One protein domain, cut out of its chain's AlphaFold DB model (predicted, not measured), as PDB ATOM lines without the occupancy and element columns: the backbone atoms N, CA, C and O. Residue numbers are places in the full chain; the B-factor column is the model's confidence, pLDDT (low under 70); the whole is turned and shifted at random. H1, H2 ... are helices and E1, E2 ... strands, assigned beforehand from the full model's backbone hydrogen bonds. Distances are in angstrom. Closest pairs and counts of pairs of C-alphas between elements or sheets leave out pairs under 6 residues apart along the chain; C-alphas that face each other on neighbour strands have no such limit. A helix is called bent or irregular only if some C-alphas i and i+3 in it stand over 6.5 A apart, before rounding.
ATOM      1  N   ARG A 280      89.907 119.992  45.874       90.62
ATOM      2  CA  ARG A 280      90.917 120.171  46.923       90.62
ATOM      3  C   ARG A 280      92.245 119.501  46.556       90.62
ATOM      4  O   ARG A 280      93.282 120.159  46.586       90.62
ATOM      5  N   ASN A 281      92.216 118.233  46.151       89.81
ATOM      6  CA  ASN A 281      93.405 117.470  45.765       89.81
ATOM      7  C   ASN A 281      94.124 118.107  44.565       89.81
ATOM      8  O   ASN A 281      95.358 118.142  44.531       89.81
ATOM      9  N   LEU A 282      93.373 118.652  43.601       91.50
ATOM     10  CA  LEU A 282      93.922 119.432  42.491       91.50
ATOM     11  C   LEU A 282      94.692 120.655  43.007       91.50
ATOM     12  O   LEU A 282      95.839 120.865  42.611       91.50
ATOM     13  N   LEU A 283      94.101 121.437  43.913       92.62
ATOM     14  CA  LEU A 283      94.734 122.638  44.461       92.62
ATOM     15  C   LEU A 283      95.968 122.317  45.308       92.62
ATOM     16  O   LEU A 283      97.010 122.944  45.132       92.62
ATOM     17  N   GLU A 284      95.892 121.306  46.174       91.62
ATOM     18  CA  GLU A 284      97.036 120.847  46.970       91.62
ATOM     19  C   GLU A 284      98.184 120.333  46.097       91.62
ATOM     20  O   GLU A 284      99.358 120.499  46.440       91.62
ATOM     21  N   THR A 285      97.857 119.691  44.973       91.00
ATOM     22  CA  THR A 285      98.855 119.255  43.995       91.00
ATOM     23  C   THR A 285      99.554 120.470  43.398       91.00
ATOM     24  O   THR A 285     100.783 120.512  43.391       91.00
ATOM     25  N   LEU A 286      98.798 121.487  42.976       92.56
ATOM     26  CA  LEU A 286      99.341 122.703  42.365       92.56
ATOM     27  C   LEU A 286     100.170 123.556  43.325       92.56
ATOM     28  O   LEU A 286     101.211 124.059  42.913       92.56
ATOM     29  N   GLN A 287      99.795 123.650  44.603       90.56
ATOM     30  CA  GLN A 287     100.596 124.355  45.614       90.56
ATOM     31  C   GLN A 287     101.996 123.758  45.806       90.56
ATOM     32  O   GLN A 287     102.924 124.458  46.202       90.56
ATOM     33  N   LYS A 288     102.152 122.459  45.537       90.25
ATOM     34  CA  LYS A 288     103.425 121.736  45.657       90.25
ATOM     35  C   LYS A 288     104.230 121.743  44.352       90.25
ATOM     36  O   LYS A 288     105.285 121.116  44.317       90.25
ATOM     37  N   CYS A 289     103.725 122.373  43.289       93.00
ATOM     38  CA  CYS A 289     104.350 122.338  41.972       93.00
ATOM     39  C   CYS A 289     105.323 123.493  41.740       93.00
ATOM     40  O   CYS A 289     105.064 124.637  42.107       93.00
ATOM     41  N   GLU A 290     106.402 123.197  41.022       92.25
ATOM     42  CA  GLU A 290     107.347 124.196  40.521       92.25
ATOM     43  C   GLU A 290     107.136 124.440  39.021       92.25
ATOM     44  O   GLU A 290     106.799 123.521  38.270       92.25
ATOM     45  N   ILE A 291     107.349 125.679  38.568       92.19
ATOM     46  CA  ILE A 291     107.230 126.054  37.152       92.19
ATOM     47  C   ILE A 291     108.622 126.187  36.536       92.19
ATOM     48  O   ILE A 291     109.440 126.986  36.995       92.19
ATOM     49  N   GLU A 292     108.861 125.455  35.452       91.69
ATOM     50  CA  GLU A 292     110.095 125.480  34.674       91.69
ATOM     51  C   GLU A 292     109.816 125.998  33.256       91.69
ATOM     52  O   GLU A 292     108.907 125.537  32.567       91.69
ATOM     53  N   TYR A 293     110.592 126.984  32.811       87.69
ATOM     54  CA  TYR A 293     110.410 127.603  31.499       87.69
ATOM     55  C   TYR A 293     111.457 127.082  30.521       87.69
ATOM     56  O   TYR A 293     112.658 127.185  30.785       87.69
ATOM     57  N   ASP A 294     111.002 126.579  29.375       81.19
ATOM     58  CA  ASP A 294     111.879 126.160  28.283       81.19
ATOM     59  C   ASP A 294     112.600 127.396  27.706       81.19
ATOM     60  O   ASP A 294     111.963 128.290  27.149       81.19
ATOM     61  N   GLY A 295     113.919 127.496  27.912       76.00
ATOM     62  CA  GLY A 295     114.719 128.667  27.518       76.00
ATOM     63  C   GLY A 295     114.719 129.846  28.507       76.00
ATOM     64  O   GLY A 295     115.200 130.928  28.167       76.00
ATOM     65  N   GLY A 296     114.226 129.648  29.736       79.19
ATOM     66  CA  GLY A 296     114.171 130.678  30.778       79.19
ATOM     67  C   GLY A 296     112.896 131.529  30.744       79.19
ATOM     68  O   GLY A 296     112.094 131.462  29.815       79.19
ATOM     69  N   TYR A 297     112.670 132.315  31.803       80.56
ATOM     70  CA  TYR A 297     111.433 133.087  31.938       80.56
ATOM     71  C   TYR A 297     111.318 134.177  30.863       80.56
ATOM     72  O   TYR A 297     112.132 135.101  30.816       80.56
ATOM     73  N   GLN A 298     110.250 134.096  30.069       79.00
ATOM     74  CA  GLN A 298     109.821 135.120  29.122       79.00
ATOM     75  C   GLN A 298     108.331 135.393  29.336       79.00
ATOM     76  O   GLN A 298     107.523 134.465  29.384       79.00
ATOM     77  N   GLU A 299     107.960 136.665  29.462       77.94
ATOM     78  CA  GLU A 299     106.560 137.065  29.617       77.94
ATOM     79  C   GLU A 299     105.741 136.696  28.371       77.94
ATOM     80  O   GLU A 299     105.911 137.302  27.306       77.94
ATOM     81  N   CYS A 300     104.796 135.772  28.522       81.62
ATOM     82  CA  CYS A 300     103.905 135.313  27.457       81.62
ATOM     83  C   CYS A 300     102.427 135.480  27.847       81.62
ATOM     84  O   CYS A 300     102.108 135.870  28.967       81.62
ATOM     85  N   SER A 301     101.509 135.188  26.924       83.62
ATOM     86  CA  SER A 301     100.058 135.257  27.163       83.62
ATOM     87  C   SER A 301      99.598 134.387  28.345       83.62
ATOM     88  O   SER A 301      98.730 134.808  29.103       83.62
ATOM     89  N   MET A 302     100.207 133.208  28.537       87.19
ATOM     90  CA  MET A 302      99.895 132.268  29.629       87.19
ATOM     91  C   MET A 302     100.558 132.648  30.961       87.19
ATOM     92  O   MET A 302      99.950 132.497  32.021       87.19
ATOM     93  N   ALA A 303     101.797 133.147  30.899       86.94
ATOM     94  CA  ALA A 303     102.613 133.566  32.038       86.94
ATOM     95  C   ALA A 303     102.945 135.071  31.941       86.94
ATOM     96  O   ALA A 303     104.101 135.444  31.695       86.94
ATOM     97  N   PRO A 304     101.939 135.952  32.109       84.19
ATOM     98  CA  PRO A 304     102.081 137.387  31.868       84.19
ATOM     99  C   PRO A 304     103.022 138.112  32.843       84.19
ATOM    100  O   PRO A 304     103.437 139.230  32.554       84.19
ATOM    101  N   TYR A 305     103.361 137.509  33.986       85.88
ATOM    102  CA  TYR A 305     104.270 138.082  34.982       85.88
ATOM    103  C   TYR A 305     105.141 137.017  35.656       85.88
ATOM    104  O   TYR A 305     104.813 135.829  35.680       85.88
ATOM    105  N   LYS A 306     106.289 137.454  36.185       83.62
ATOM    106  CA  LYS A 306     107.267 136.573  36.830       83.62
ATOM    107  C   LYS A 306     106.730 136.083  38.174       83.62
ATOM    108  O   LYS A 306     106.250 136.890  38.965       83.62
ATOM    109  N   GLY A 307     106.875 134.787  38.445       85.19
ATOM    110  CA  GLY A 307     106.382 134.177  39.684       85.19
ATOM    111  C   GLY A 307     104.865 133.976  39.703       85.19
ATOM    112  O   GLY A 307     104.263 134.042  40.768       85.19
ATOM    113  N   ILE A 308     104.248 133.783  38.532       89.69
ATOM    114  CA  ILE A 308     102.856 133.331  38.436       89.69
ATOM    115  C   ILE A 308     102.661 132.016  39.195       89.69
ATOM    116  O   ILE A 308     103.507 131.127  39.126       89.69
ATOM    117  N   ASP A 309     101.552 131.917  39.922       92.69
ATOM    118  CA  ASP A 309     101.185 130.704  40.646       92.69
ATOM    119  C   ASP A 309     100.742 129.597  39.665       92.69
ATOM    120  O   ASP A 309     100.061 129.911  38.675       92.69
ATOM    121  N   PRO A 310     101.089 128.316  39.909       94.12
ATOM    122  CA  PRO A 310     100.652 127.182  39.094       94.12
ATOM    123  C   PRO A 310      99.149 127.157  38.788       94.12
ATOM    124  O   PRO A 310      98.766 126.841  37.658       94.12
ATOM    125  N   LEU A 311      98.298 127.536  39.750       94.38
ATOM    126  CA  LEU A 311      96.852 127.627  39.552       94.38
ATOM    127  C   LEU A 311      96.513 128.651  38.471       94.38
ATOM    128  O   LEU A 311      95.846 128.321  37.494       94.38
ATOM    129  N   CYS A 312      97.016 129.877  38.610       93.19
ATOM    130  CA  CYS A 312      96.744 130.959  37.663       93.19
ATOM    131  C   CYS A 312      97.267 130.615  36.258       93.19
ATOM    132  O   CYS A 312      96.590 130.872  35.264       93.19
ATOM    133  N   LEU A 313      98.439 129.977  36.165       93.50
ATOM    134  CA  LEU A 313      99.014 129.538  34.893       93.50
ATOM    135  C   LEU A 313      98.119 128.512  34.178       93.50
ATOM    136  O   LEU A 313      97.847 128.662  32.986       93.50
ATOM    137  N   ILE A 314      97.643 127.488  34.891       92.38
ATOM    138  CA  ILE A 314      96.769 126.464  34.305       92.38
ATOM    139  C   ILE A 314      95.411 127.056  33.921       92.38
ATOM    140  O   ILE A 314      94.920 126.768  32.827       92.38
ATOM    141  N   LEU A 315      94.827 127.922  34.756       91.94
ATOM    142  CA  LEU A 315      93.574 128.605  34.423       91.94
ATOM    143  C   LEU A 315      93.727 129.452  33.148       91.94
ATOM    144  O   LEU A 315      92.899 129.347  32.242       91.94
ATOM    145  N   ASN A 316      94.822 130.210  33.017       91.38
ATOM    146  CA  ASN A 316      95.129 130.980  31.808       91.38
ATOM    147  C   ASN A 316      95.317 130.080  30.578       91.38
ATOM    148  O   ASN A 316      94.830 130.404  29.494       91.38
ATOM    149  N   ALA A 317      96.001 128.943  30.728       89.81
ATOM    150  CA  ALA A 317      96.222 127.996  29.638       89.81
ATOM    151  C   ALA A 317      94.901 127.414  29.107       89.81
ATOM    152  O   ALA A 317      94.717 127.331  27.891       89.81
ATOM    153  N   VAL A 318      93.959 127.070  29.993       87.31
ATOM    154  CA  VAL A 318      92.636 126.570  29.589       87.31
ATOM    155  C   VAL A 318      91.784 127.678  28.961       87.31
ATOM    156  O   VAL A 318      91.205 127.456  27.897       87.31
ATOM    157  N   LEU A 319      91.769 128.890  29.534       85.25
ATOM    158  CA  LEU A 319      91.052 130.048  28.970       85.25
ATOM    159  C   LEU A 319      91.517 130.394  27.549       85.25
ATOM    160  O   LEU A 319      90.704 130.691  26.674       85.25
ATOM    161  N   LEU A 320      92.827 130.318  27.304       83.94
ATOM    162  CA  LEU A 320      93.433 130.551  25.993       83.94
ATOM    163  C   LEU A 320      93.384 129.323  25.065       83.94
ATOM    164  O   LEU A 320      93.913 129.390  23.955       83.94
ATOM    165  N   ARG A 321      92.760 128.217  25.500       82.88
ATOM    166  CA  ARG A 321      92.640 126.944  24.767       82.88
ATOM    167  C   ARG A 321      93.993 126.420  24.286       82.88
ATOM    168  O   ARG A 321      94.191 126.138  23.106       82.88
ATOM    169  N   LYS A 322      94.949 126.325  25.201       87.56
ATOM    170  CA  LYS A 322      96.311 125.868  24.912       87.56
ATOM    171  C   LYS A 322      96.408 124.348  24.881       87.56
ATOM    172  O   LYS A 322      95.456 123.632  25.164       87.56
ATOM    173  N   ARG A 323      97.560 123.843  24.461       90.75
ATOM    174  CA  ARG A 323      97.854 122.412  24.372       90.75
ATOM    175  C   ARG A 323      98.496 121.942  25.669       90.75
ATOM    176  O   ARG A 323      99.662 122.259  25.920       90.75
ATOM    177  N   ILE A 324      97.737 121.205  26.475       93.06
ATOM    178  CA  ILE A 324      98.130 120.754  27.812       93.06
ATOM    179  C   ILE A 324      98.355 119.237  27.799       93.06
ATOM    180  O   ILE A 324      97.491 118.474  27.366       93.06
ATOM    181  N   VAL A 325      99.513 118.803  28.292       94.12
ATOM    182  CA  VAL A 325      99.884 117.390  28.453       94.12
ATOM    183  C   VAL A 325     100.083 117.094  29.936       94.12
ATOM    184  O   VAL A 325     100.866 117.776  30.591       94.12
ATOM    185  N   LEU A 326      99.393 116.084  30.455       94.75
ATOM    186  CA  LEU A 326      99.533 115.560  31.811       94.75
ATOM    187  C   LEU A 326     100.305 114.241  31.747       94.75
ATOM    188  O   LEU A 326      99.897 113.321  31.036       94.75
ATOM    189  N   TYR A 327     101.412 114.143  32.471       93.62
ATOM    190  CA  TYR A 327     102.264 112.960  32.494       93.62
ATOM    191  C   TYR A 327     102.260 112.294  33.871       93.62
ATOM    192  O   TYR A 327     102.469 112.964  34.883       93.62
ATOM    193  N   CYS A 328     102.041 110.977  33.894       91.38
ATOM    194  CA  CYS A 328     102.072 110.154  35.101       91.38
ATOM    195  C   CYS A 328     102.467 108.706  34.771       91.38
ATOM    196  O   CYS A 328     101.822 108.046  33.951       91.38
ATOM    197  N   TYR A 329     103.507 108.192  35.428       88.81
ATOM    198  CA  TYR A 329     103.994 106.819  35.287       88.81
ATOM    199  C   TYR A 329     104.333 106.154  36.628       88.81
ATOM    200  O   TYR A 329     104.082 104.952  36.793       88.81
ATOM    201  N   ASP A 330     104.909 106.894  37.575       87.88
ATOM    202  CA  ASP A 330     105.310 106.391  38.897       87.88
ATOM    203  C   ASP A 330     104.224 106.545  39.964       87.88
ATOM    204  O   ASP A 330     104.262 105.848  40.978       87.88
ATOM    205  N   SER A 331     103.213 107.370  39.703       87.75
ATOM    206  CA  SER A 331     101.999 107.482  40.509       87.75
ATOM    207  C   SER A 331     100.825 106.717  39.888       87.75
ATOM    208  O   SER A 331     100.862 106.269  38.740       87.75
ATOM    209  N   CYS A 332      99.756 106.525  40.666       87.56
ATOM    210  CA  CYS A 332      98.545 105.885  40.156       87.56
ATOM    211  C   CYS A 332      97.904 106.767  39.078       87.56
ATOM    212  O   CYS A 332      97.691 107.963  39.291       87.56
ATOM    213  N   TYR A 333      97.562 106.163  37.937       88.31
ATOM    214  CA  TYR A 333      97.062 106.893  36.768       88.31
ATOM    215  C   TYR A 333      95.751 107.656  37.031       88.31
ATOM    216  O   TYR A 333      95.468 108.649  36.366       88.31
ATOM    217  N   ASN A 334      94.990 107.249  38.053       89.19
ATOM    218  CA  ASN A 334      93.755 107.907  38.489       89.19
ATOM    219  C   ASN A 334      93.941 109.416  38.723       89.19
ATOM    220  O   ASN A 334      93.044 110.193  38.421       89.19
ATOM    221  N   ILE A 335      95.132 109.848  39.159       88.88
ATOM    222  CA  ILE A 335      95.432 111.268  39.396       88.88
ATOM    223  C   ILE A 335      95.273 112.096  38.108       88.88
ATOM    224  O   ILE A 335      94.784 113.221  38.164       88.88
ATOM    225  N   VAL A 336      95.625 111.550  36.939       90.25
ATOM    226  CA  VAL A 336      95.468 112.236  35.642       90.25
ATOM    227  C   VAL A 336      93.991 112.427  35.307       90.25
ATOM    228  O   VAL A 336      93.581 113.510  34.885       90.25
ATOM    229  N   MET A 337      93.192 111.379  35.525       86.56
ATOM    230  CA  MET A 337      91.743 111.412  35.341       86.56
ATOM    231  C   MET A 337      91.106 112.458  36.254       86.56
ATOM    232  O   MET A 337      90.371 113.315  35.769       86.56
ATOM    233  N   ASP A 338      91.407 112.413  37.551       87.06
ATOM    234  CA  ASP A 338      90.821 113.298  38.562       87.06
ATOM    235  C   ASP A 338      91.234 114.747  38.335       87.06
ATOM    236  O   ASP A 338      90.396 115.647  38.369       87.06
ATOM    237  N   PHE A 339      92.506 114.982  38.018       89.56
ATOM    238  CA  PHE A 339      93.013 116.315  37.729       89.56
ATOM    239  C   PHE A 339      92.387 116.895  36.459       89.56
ATOM    240  O   PHE A 339      91.859 118.006  36.481       89.56
ATOM    241  N   GLY A 340      92.409 116.146  35.351       87.88
ATOM    242  CA  GLY A 340      91.869 116.611  34.074       87.88
ATOM    243  C   GLY A 340      90.357 116.835  34.128       87.88
ATOM    244  O   GLY A 340      89.865 117.855  33.646       87.88
ATOM    245  N   SER A 341      89.624 115.926  34.774       81.56
ATOM    246  CA  SER A 341      88.175 116.050  34.960       81.56
ATOM    247  C   SER A 341      87.794 117.231  35.851       81.56
ATOM    248  O   SER A 341      86.915 118.011  35.479       81.56
ATOM    249  N   SER A 342      88.483 117.407  36.982       86.69
ATOM    250  CA  SER A 342      88.264 118.532  37.896       86.69
ATOM    251  C   SER A 342      88.582 119.859  37.221       86.69
ATOM    252  O   SER A 342      87.794 120.797  37.316       86.69
ATOM    253  N   LEU A 343      89.678 119.925  36.459       87.31
ATOM    254  CA  LEU A 343      90.047 121.116  35.705       87.31
ATOM    255  C   LEU A 343      88.960 121.493  34.697       87.31
ATOM    256  O   LEU A 343      88.510 122.631  34.697       87.31
ATOM    257  N   LEU A 344      88.489 120.544  33.885       81.56
ATOM    258  CA  LEU A 344      87.418 120.803  32.919       81.56
ATOM    259  C   LEU A 344      86.084 121.138  33.588       81.56
ATOM    260  O   LEU A 344      85.289 121.855  32.997       81.56
ATOM    261  N   SER A 345      85.831 120.668  34.812       79.88
ATOM    262  CA  SER A 345      84.593 121.000  35.525       79.88
ATOM    263  C   SER A 345      84.465 122.493  35.851       79.88
ATOM    264  O   SER A 345      83.352 123.012  35.858       79.88
ATOM    265  N   LEU A 346      85.591 123.188  36.056       82.44
ATOM    266  CA  LEU A 346      85.645 124.627  36.355       82.44
ATOM    267  C   LEU A 346      85.262 125.501  35.153       82.44
ATOM    268  O   LEU A 346      84.933 126.677  35.307       82.44
ATOM    269  N   PHE A 347      85.299 124.923  33.957       75.81
ATOM    270  CA  PHE A 347      85.083 125.598  32.691       75.81
ATOM    271  C   PHE A 347      83.812 125.014  32.057       75.81
ATOM    272  O   PHE A 347      83.776 123.865  31.629       75.81
ATOM    273  N   ASN A 348      82.721 125.783  32.052       61.09
ATOM    274  CA  ASN A 348      81.384 125.307  31.661       61.09
ATOM    275  C   ASN A 348      80.815 126.082  30.449       61.09
ATOM    276  O   ASN A 348      79.603 126.168  30.261       61.09
ATOM    277  N   ASP A 349      81.701 126.658  29.631       58.19
ATOM    278  CA  ASP A 349      81.357 127.389  28.411       58.19
ATOM    279  C   ASP A 349      80.789 126.445  27.329       58.19
ATOM    280  O   ASP A 349      81.263 125.318  27.145       58.19
ATOM    281  N   GLU A 350      79.786 126.905  26.570       52.97
ATOM    282  CA  GLU A 350      79.140 126.109  25.508       52.97
ATOM    283  C   GLU A 350      80.137 125.723  24.405       52.97
ATOM    284  O   GLU A 350      79.969 124.723  23.706       52.97
ATOM    285  N   LEU A 351      81.221 126.489  24.288       50.69
ATOM    286  CA  LEU A 351      82.286 126.292  23.316       50.69
ATOM    287  C   LEU A 351      83.255 125.148  23.680       50.69
ATOM    288  O   LEU A 351      84.071 124.762  22.840       50.69
ATOM    289  N   HIS A 352      83.190 124.575  24.891       49.56
ATOM    290  CA  HIS A 352      84.108 123.505  25.319       49.56
ATOM    291  C   HIS A 352      83.892 122.159  24.637       49.56
ATOM    292  O   HIS A 352      84.802 121.335  24.668       49.56
ATOM    293  N   TYR A 353      82.784 121.957  23.917       48.94
ATOM    294  CA  TYR A 353      82.661 120.813  23.001       48.94
ATOM    295  C   TYR A 353      83.798 120.760  21.957       48.94
ATOM    296  O   TYR A 353      83.995 119.728  21.323       48.94
ATOM    297  N   GLN A 354      84.564 121.846  21.788       59.34
ATOM    298  CA  GLN A 354      85.729 121.929  20.903       59.34
ATOM    299  C   GLN A 354      87.090 121.762  21.605       59.34
ATOM    300  O   GLN A 354      88.111 121.836  20.922       59.34
ATOM    301  N   TYR A 355      87.147 121.579  22.931       74.00
ATOM    302  CA  TYR A 355      88.401 121.353  23.658       74.00
ATOM    303  C   TYR A 355      88.557 119.857  23.978       74.00
ATOM    304  O   TYR A 355      88.040 119.389  24.993       74.00
ATOM    305  N   PRO A 356      89.209 119.077  23.096       78.38
ATOM    306  CA  PRO A 356      89.265 117.631  23.233       78.38
ATOM    307  C   PRO A 356      90.050 117.227  24.481       78.38
ATOM    308  O   PRO A 356      91.177 117.683  24.700       78.38
ATOM    309  N   PHE A 357      89.453 116.331  25.263       83.38
ATOM    310  CA  PHE A 357      90.065 115.732  26.438       83.38
ATOM    311  C   PHE A 357      90.288 114.245  26.208       83.38
ATOM    312  O   PHE A 357      89.322 113.490  26.172       83.38
ATOM    313  N   TYR A 358      91.549 113.830  26.081       86.12
ATOM    314  CA  TYR A 358      91.947 112.423  25.995       86.12
ATOM    315  C   TYR A 358      92.736 112.057  27.254       86.12
ATOM    316  O   TYR A 358      93.956 112.218  27.277       86.12
ATOM    317  N   PRO A 359      92.072 111.584  28.320       84.81
ATOM    318  CA  PRO A 359      92.733 111.310  29.590       84.81
ATOM    319  C   PRO A 359      93.833 110.258  29.505       84.81
ATOM    320  O   PRO A 359      94.689 110.201  30.382       84.81
ATOM    321  N   ILE A 360      93.802 109.405  28.483       87.19
ATOM    322  CA  ILE A 360      94.865 108.462  28.177       87.19
ATOM    323  C   ILE A 360      95.123 108.446  26.670       87.19
ATOM    324  O   ILE A 360      94.208 108.270  25.866       87.19
ATOM    325  N   LEU A 361      96.382 108.657  26.294       87.38
ATOM    326  CA  LEU A 361      96.873 108.587  24.924       87.38
ATOM    327  C   LEU A 361      98.248 107.912  24.903       87.38
ATOM    328  O   LEU A 361      99.089 108.159  25.774       87.38
ATOM    329  N   ASP A 362      98.485 107.094  23.880       83.06
ATOM    330  CA  ASP A 362      99.768 106.433  23.643       83.06
ATOM    331  C   ASP A 362     100.260 106.711  22.214       83.06
ATOM    332  O   ASP A 362      99.563 107.301  21.387       83.06
ATOM    333  N   LEU A 363     101.496 106.321  21.908       81.75
ATOM    334  CA  LEU A 363     102.142 106.600  20.627       81.75
ATOM    335  C   LEU A 363     101.365 106.040  19.432       81.75
ATOM    336  O   LEU A 363     101.365 106.659  18.370       81.75
ATOM    337  N   GLY A 364     100.695 104.897  19.610       74.62
ATOM    338  CA  GLY A 364      99.866 104.276  18.575       74.62
ATOM    339  C   GLY A 364      98.612 105.076  18.212       74.62
ATOM    340  O   GLY A 364      97.988 104.788  17.196       74.62
ATOM    341  N   THR A 365      98.244 106.082  19.012       77.44
ATOM    342  CA  THR A 365      97.011 106.866  18.854       77.44
ATOM    343  C   THR A 365      97.278 108.363  18.681       77.44
ATOM    344  O   THR A 365      96.364 109.179  18.771       77.44
ATOM    345  N   LEU A 366      98.519 108.749  18.357       79.25
ATOM    346  CA  LEU A 366      98.902 110.146  18.103       79.25
ATOM    347  C   LEU A 366      98.141 110.796  16.944       79.25
ATOM    348  O   LEU A 366      97.969 112.015  16.933       79.25
ATOM    349  N   ASP A 367      97.672 110.011  15.976       76.62
ATOM    350  CA  ASP A 367      96.879 110.545  14.871       76.62
ATOM    351  C   ASP A 367      95.545 111.147  15.348       76.62
ATOM    352  O   ASP A 367      95.043 112.063  14.700       76.62
ATOM    353  N   LEU A 368      95.027 110.746  16.522       74.81
ATOM    354  CA  LEU A 368      93.784 111.286  17.093       74.81
ATOM    355  C   LEU A 368      93.851 112.785  17.372       74.81
ATOM    356  O   LEU A 368      92.859 113.490  17.233       74.81
ATOM    357  N   ILE A 369      95.015 113.280  17.777       78.44
ATOM    358  CA  ILE A 369      95.191 114.690  18.143       78.44
ATOM    359  C   ILE A 369      95.717 115.533  16.977       78.44
ATOM    360  O   ILE A 369      95.829 116.759  17.073       78.44
ATOM    361  N   LYS A 370      96.064 114.888  15.862       75.38
ATOM    362  CA  LYS A 370      96.707 115.530  14.723       75.38
ATOM    363  C   LYS A 370      95.712 116.459  14.029       75.38
ATOM    364  O   LYS A 370      94.724 116.024  13.454       75.38
ATOM    365  N   GLY A 371      95.982 117.763  14.081       73.38
ATOM    366  CA  GLY A 371      95.122 118.801  13.497       73.38
ATOM    367  C   GLY A 371      94.293 119.593  14.514       73.38
ATOM    368  O   GLY A 371      93.781 120.659  14.164       73.38
ATOM    369  N   TYR A 372      94.225 119.156  15.776       78.81
ATOM    370  CA  TYR A 372      93.629 119.960  16.841       78.81
ATOM    371  C   TYR A 372      94.565 121.103  17.249       78.81
ATOM    372  O   TYR A 372      95.745 120.904  17.534       78.81
ATOM    373  N   LYS A 373      94.027 122.329  17.289       79.19
ATOM    374  CA  LYS A 373      94.769 123.528  17.724       79.19
ATOM    375  C   LYS A 373      94.933 123.611  19.245       79.19
ATOM    376  O   LYS A 373      95.804 124.328  19.724       79.19
ATOM    377  N   SER A 374      94.099 122.881  19.975       85.69
ATOM    378  CA  SER A 374      93.961 122.904  21.428       85.69
ATOM    379  C   SER A 374      93.591 121.505  21.907       85.69
ATOM    380  O   SER A 374      92.778 120.862  21.243       85.69
ATOM    381  N   TYR A 375      94.150 121.038  23.021       88.00
ATOM    382  CA  TYR A 375      93.804 119.739  23.609       88.00
ATOM    383  C   TYR A 375      94.266 119.648  25.064       88.00
ATOM    384  O   TYR A 375      95.243 120.290  25.452       88.00
ATOM    385  N   LEU A 376      93.613 118.778  25.831       90.00
ATOM    386  CA  LEU A 376      94.081 118.281  27.120       90.00
ATOM    387  C   LEU A 376      94.279 116.772  27.005       90.00
ATOM    388  O   LEU A 376      93.323 116.041  26.749       90.00
ATOM    389  N   ILE A 377      95.510 116.297  27.176       91.62
ATOM    390  CA  ILE A 377      95.806 114.866  27.080       91.62
ATOM    391  C   ILE A 377      96.527 114.355  28.315       91.62
ATOM    392  O   ILE A 377      97.338 115.068  28.899       91.62
ATOM    393  N   GLY A 378      96.252 113.111  28.679       91.94
ATOM    394  CA  GLY A 378      97.014 112.360  29.661       91.94
ATOM    395  C   GLY A 378      97.863 111.290  28.991       91.94
ATOM    396  O   GLY A 378      97.446 110.668  28.014       91.94
ATOM    397  N   THR A 379      99.069 111.075  29.499       90.94
ATOM    398  CA  THR A 379      99.958 110.027  29.010       90.94
ATOM    399  C   THR A 379     100.857 109.503  30.122       90.94
ATOM    400  O   THR A 379     101.098 110.151  31.137       90.94
ATOM    401  N   SER A 380     101.380 108.306  29.907       88.38
ATOM    402  CA  SER A 380     102.408 107.679  30.742       88.38
ATOM    403  C   SER A 380     103.728 107.505  29.988       88.38
ATOM    404  O   SER A 380     104.688 106.953  30.520       88.38
ATOM    405  N   ASN A 381     103.791 107.967  28.735       86.94
ATOM    406  CA  ASN A 381     104.931 107.775  27.857       86.94
ATOM    407  C   ASN A 381     105.748 109.067  27.742       86.94
ATOM    408  O   ASN A 381     105.291 110.062  27.181       86.94
ATOM    409  N   LEU A 382     106.990 109.034  28.230       86.12
ATOM    410  CA  LEU A 382     107.886 110.196  28.267       86.12
ATOM    411  C   LEU A 382     108.160 110.796  26.876       86.12
ATOM    412  O   LEU A 382     108.390 111.999  26.747       86.12
ATOM    413  N   LEU A 383     108.079 109.985  25.814       86.94
ATOM    414  CA  LEU A 383     108.341 110.416  24.436       86.94
ATOM    415  C   LEU A 383     107.367 111.496  23.940       86.94
ATOM    416  O   LEU A 383     107.655 112.180  22.958       86.94
ATOM    417  N   PHE A 384     106.236 111.688  24.621       85.19
ATOM    418  CA  PHE A 384     105.293 112.768  24.335       85.19
ATOM    419  C   PHE A 384     105.892 114.157  24.575       85.19
ATOM    420  O   PHE A 384     105.495 115.111  23.907       85.19
ATOM    421  N   LYS A 385     106.879 114.277  25.471       85.56
ATOM    422  CA  LYS A 385     107.581 115.543  25.697       85.56
ATOM    423  C   LYS A 385     108.347 116.002  24.449       85.56
ATOM    424  O   LYS A 385     108.403 117.200  24.181       85.56
ATOM    425  N   GLU A 386     108.885 115.063  23.671       86.06
ATOM    426  CA  GLU A 386     109.713 115.343  22.489       86.06
ATOM    427  C   GLU A 386     108.914 115.334  21.181       86.06
ATOM    428  O   GLU A 386     109.085 116.210  20.337       86.06
ATOM    429  N   LYS A 387     108.028 114.346  20.997       84.38
ATOM    430  CA  LYS A 387     107.332 114.114  19.720       84.38
ATOM    431  C   LYS A 387     106.162 115.058  19.464       84.38
ATOM    432  O   LYS A 387     105.666 115.123  18.340       84.38
ATOM    433  N   LEU A 388     105.685 115.740  20.498       84.88
ATOM    434  CA  LEU A 388     104.397 116.417  20.492       84.88
ATOM    435  C   LEU A 388     104.576 117.917  20.729       84.88
ATOM    436  O   LEU A 388     105.353 118.362  21.573       84.88
ATOM    437  N   THR A 389     103.845 118.729  19.974       86.44
ATOM    438  CA  THR A 389     103.885 120.186  20.117       86.44
ATOM    439  C   THR A 389     102.944 120.636  21.230       86.44
ATOM    440  O   THR A 389     101.776 120.878  20.969       86.44
ATOM    441  N   TRP A 390     103.434 120.757  22.458       90.06
ATOM    442  CA  TRP A 390     102.670 121.234  23.616       90.06
ATOM    443  C   TRP A 390     103.035 122.675  24.005       90.06
ATOM    444  O   TRP A 390     104.117 123.160  23.656       90.06
ATOM    445  N   ASP A 391     102.122 123.332  24.727       91.38
ATOM    446  CA  ASP A 391     102.317 124.657  25.335       91.38
ATOM    447  C   ASP A 391     102.584 124.532  26.846       91.38
ATOM    448  O   ASP A 391     103.448 125.223  27.387       91.38
ATOM    449  N   VAL A 392     101.892 123.594  27.507       93.50
ATOM    450  CA  VAL A 392     102.090 123.231  28.916       93.50
ATOM    451  C   VAL A 392     102.267 121.717  29.028       93.50
ATOM    452  O   VAL A 392     101.432 120.953  28.544       93.50
ATOM    453  N   TYR A 393     103.340 121.280  29.681       94.31
ATOM    454  CA  TYR A 393     103.587 119.878  30.014       94.31
ATOM    455  C   TYR A 393     103.718 119.752  31.527       94.31
ATOM    456  O   TYR A 393     104.653 120.285  32.119       94.31
ATOM    457  N   PHE A 394     102.782 119.060  32.163       95.06
ATOM    458  CA  PHE A 394     102.781 118.845  33.599       95.06
ATOM    459  C   PHE A 394     103.256 117.429  33.918       95.06
ATOM    460  O   PHE A 394     102.560 116.451  33.653       95.06
ATOM    461  N   ASP A 395     104.446 117.338  34.502       94.06
ATOM    462  CA  ASP A 395     104.965 116.115  35.095       94.06
ATOM    463  C   ASP A 395     104.423 115.976  36.523       94.06
ATOM    464  O   ASP A 395     104.861 116.680  37.440       94.06
ATOM    465  N   MET A 396     103.434 115.102  36.695       92.31
ATOM    466  CA  MET A 396     102.741 114.922  37.972       92.31
ATOM    467  C   MET A 396     103.565 114.104  38.970       92.31
ATOM    468  O   MET A 396     103.376 114.256  40.176       92.31
ATOM    469  N   ASP A 397     104.505 113.286  38.487       90.88
ATOM    470  CA  ASP A 397     105.398 112.495  39.335       90.88
ATOM    471  C   ASP A 397     106.482 113.387  39.955       90.88
ATOM    472  O   ASP A 397     106.734 113.326  41.159       90.88
ATOM    473  N   LEU A 398     107.074 114.280  39.152       91.62
ATOM    474  CA  LEU A 398     108.063 115.255  39.626       91.62
ATOM    475  C   LEU A 398     107.444 116.522  40.227       91.62
ATOM    476  O   LEU A 398     108.171 117.321  40.814       91.62
ATOM    477  N   LYS A 399     106.128 116.722  40.074       93.44
ATOM    478  CA  LYS A 399     105.407 117.957  40.433       93.44
ATOM    479  C   LYS A 399     106.009 119.196  39.761       93.44
ATOM    480  O   LYS A 399     106.207 120.236  40.386       93.44
ATOM    481  N   LYS A 400     106.317 119.080  38.468       94.25
ATOM    482  CA  LYS A 400     106.922 120.158  37.675       94.25
ATOM    483  C   LYS A 400     106.089 120.491  36.453       94.25
ATOM    484  O   LYS A 400     105.762 119.614  35.654       94.25
ATOM    485  N   ILE A 401     105.788 121.771  36.280       94.62
ATOM    486  CA  ILE A 401     105.069 122.295  35.123       94.62
ATOM    487  C   ILE A 401     106.080 122.942  34.184       94.62
ATOM    488  O   ILE A 401     106.643 123.990  34.489       94.62
ATOM    489  N   TYR A 402     106.282 122.331  33.025       93.31
ATOM    490  CA  TYR A 402     107.103 122.876  31.956       93.31
ATOM    491  C   TYR A 402     106.244 123.750  31.043       93.31
ATOM    492  O   TYR A 402     105.199 123.317  30.548       93.31
ATOM    493  N   VAL A 403     106.693 124.976  30.797       91.75
ATOM    494  CA  VAL A 403     105.977 125.965  29.984       91.75
ATOM    495  C   VAL A 403     106.818 126.335  28.774       91.75
ATOM    496  O   VAL A 403     107.971 126.749  28.914       91.75
ATOM    497  N   ARG A 404     106.222 126.228  27.581       87.81
ATOM    498  CA  ARG A 404     106.843 126.658  26.328       87.81
ATOM    499  C   ARG A 404     106.254 128.006  25.890       87.81
ATOM    500  O   ARG A 404     105.056 128.082  25.604       87.81
TER     501      ARG A 404
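What this domain is: This is residues 280 to 404 of the 856 residues of the protein "DEBR0S5_02388g1_1" of Dekkera bruxellensis (UniProt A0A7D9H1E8). Look for a twisted wall of five strands with helices H2 and H3 over one face, and with H1 packing across H3 at residues 338 to 343 while its end, at Leu 286, makes a corner with the start of H2 at Pro 310. The long link, residues 294 to 309, loops beyond the E1 edge, while the short helix H4 lies far out, its centre 17.7 A from the mean of all C-alphas, and touches no other helix. The printed part has 125 residues with six named helices and five named strands, in the order H1 E1 H2 E2 H3 H4 H5 E3 H6 E4 E5; the mixed sheet runs E1 E5 E4 E2 E3, and the class is mixed, helices and strands. The whole is compact and rounded, with a radius of gyration of the C-alphas of 13.6 A and spans of 37 by 35 by 31 A.

Where its parts are: Begin with the sheet: find E1 at residues 290 to 293, E5 at 400 to 403, E4 at 392 to 395, E2 at 323 to 327, 13.2 A long, and E3 at 375 to 379, 12.7 A. H3, residues 334 to 345, runs 16.3 A from C-alpha 334 at (93.755, 107.907, 38.489), and H2, residues 310 to 319, runs 14.2 A. H1 starts at C-alpha 280, (90.917, 120.171, 46.923), and ends at residue 287. H4 is residues 350 to 354, H5 363 to 369 and H6 384 to 387. H5 is irregular, with C-alphas 364 and 367 7.9 A apart; H4 only just is, with C-alphas 350 and 353 6.8 A apart.

How they stand to each other: E1 and E5 are parallel, with N 401 and O 290 at 2.8 A; E5 and E4 form an antiparallel hairpin, with N 402 and O 393 at 2.8 A. E4 and E2 are parallel, with N 327 and O 394 at 2.8 A, as are E2 and E3, with N 324 and O 375 at 2.8 A. H2 and H3 are on the same face, giving two layers, helices over one face of a sheet; their heights over the sheet are 9.1 A and 10.1 A. E2, H3 H4 H5, E3 is a strand-helix-strand unit, parallel neighbour strands with helices between; E3, H6, E4 is a split one, with E2 between its strands and a right-handed crossover. H1 touches H2, with C-alphas 286 and 310 closest at 5.7 A, and touches H3 with residues 338 to 343 alone, C-alphas 282 and 339 being closest at 5.8 A. H6 only grazes the sheet with residues 384 to 385. Every O i to N i+4 pair is within hydrogen-bond range in H1, H2 and H3, H6 is too short for one, and H4 has 0 of 1 and H5 0 of 3, beside O i to N i+3 counts of 1 of 2 and 2 of 4.

The domain as a whole: The farthest C-alphas, those of Tyr 305 and Gly 364, are 37.8 A apart. The printed part has no cut; the link from E1 to H2 is long, and residues 348 to 354 have pLDDT under 70.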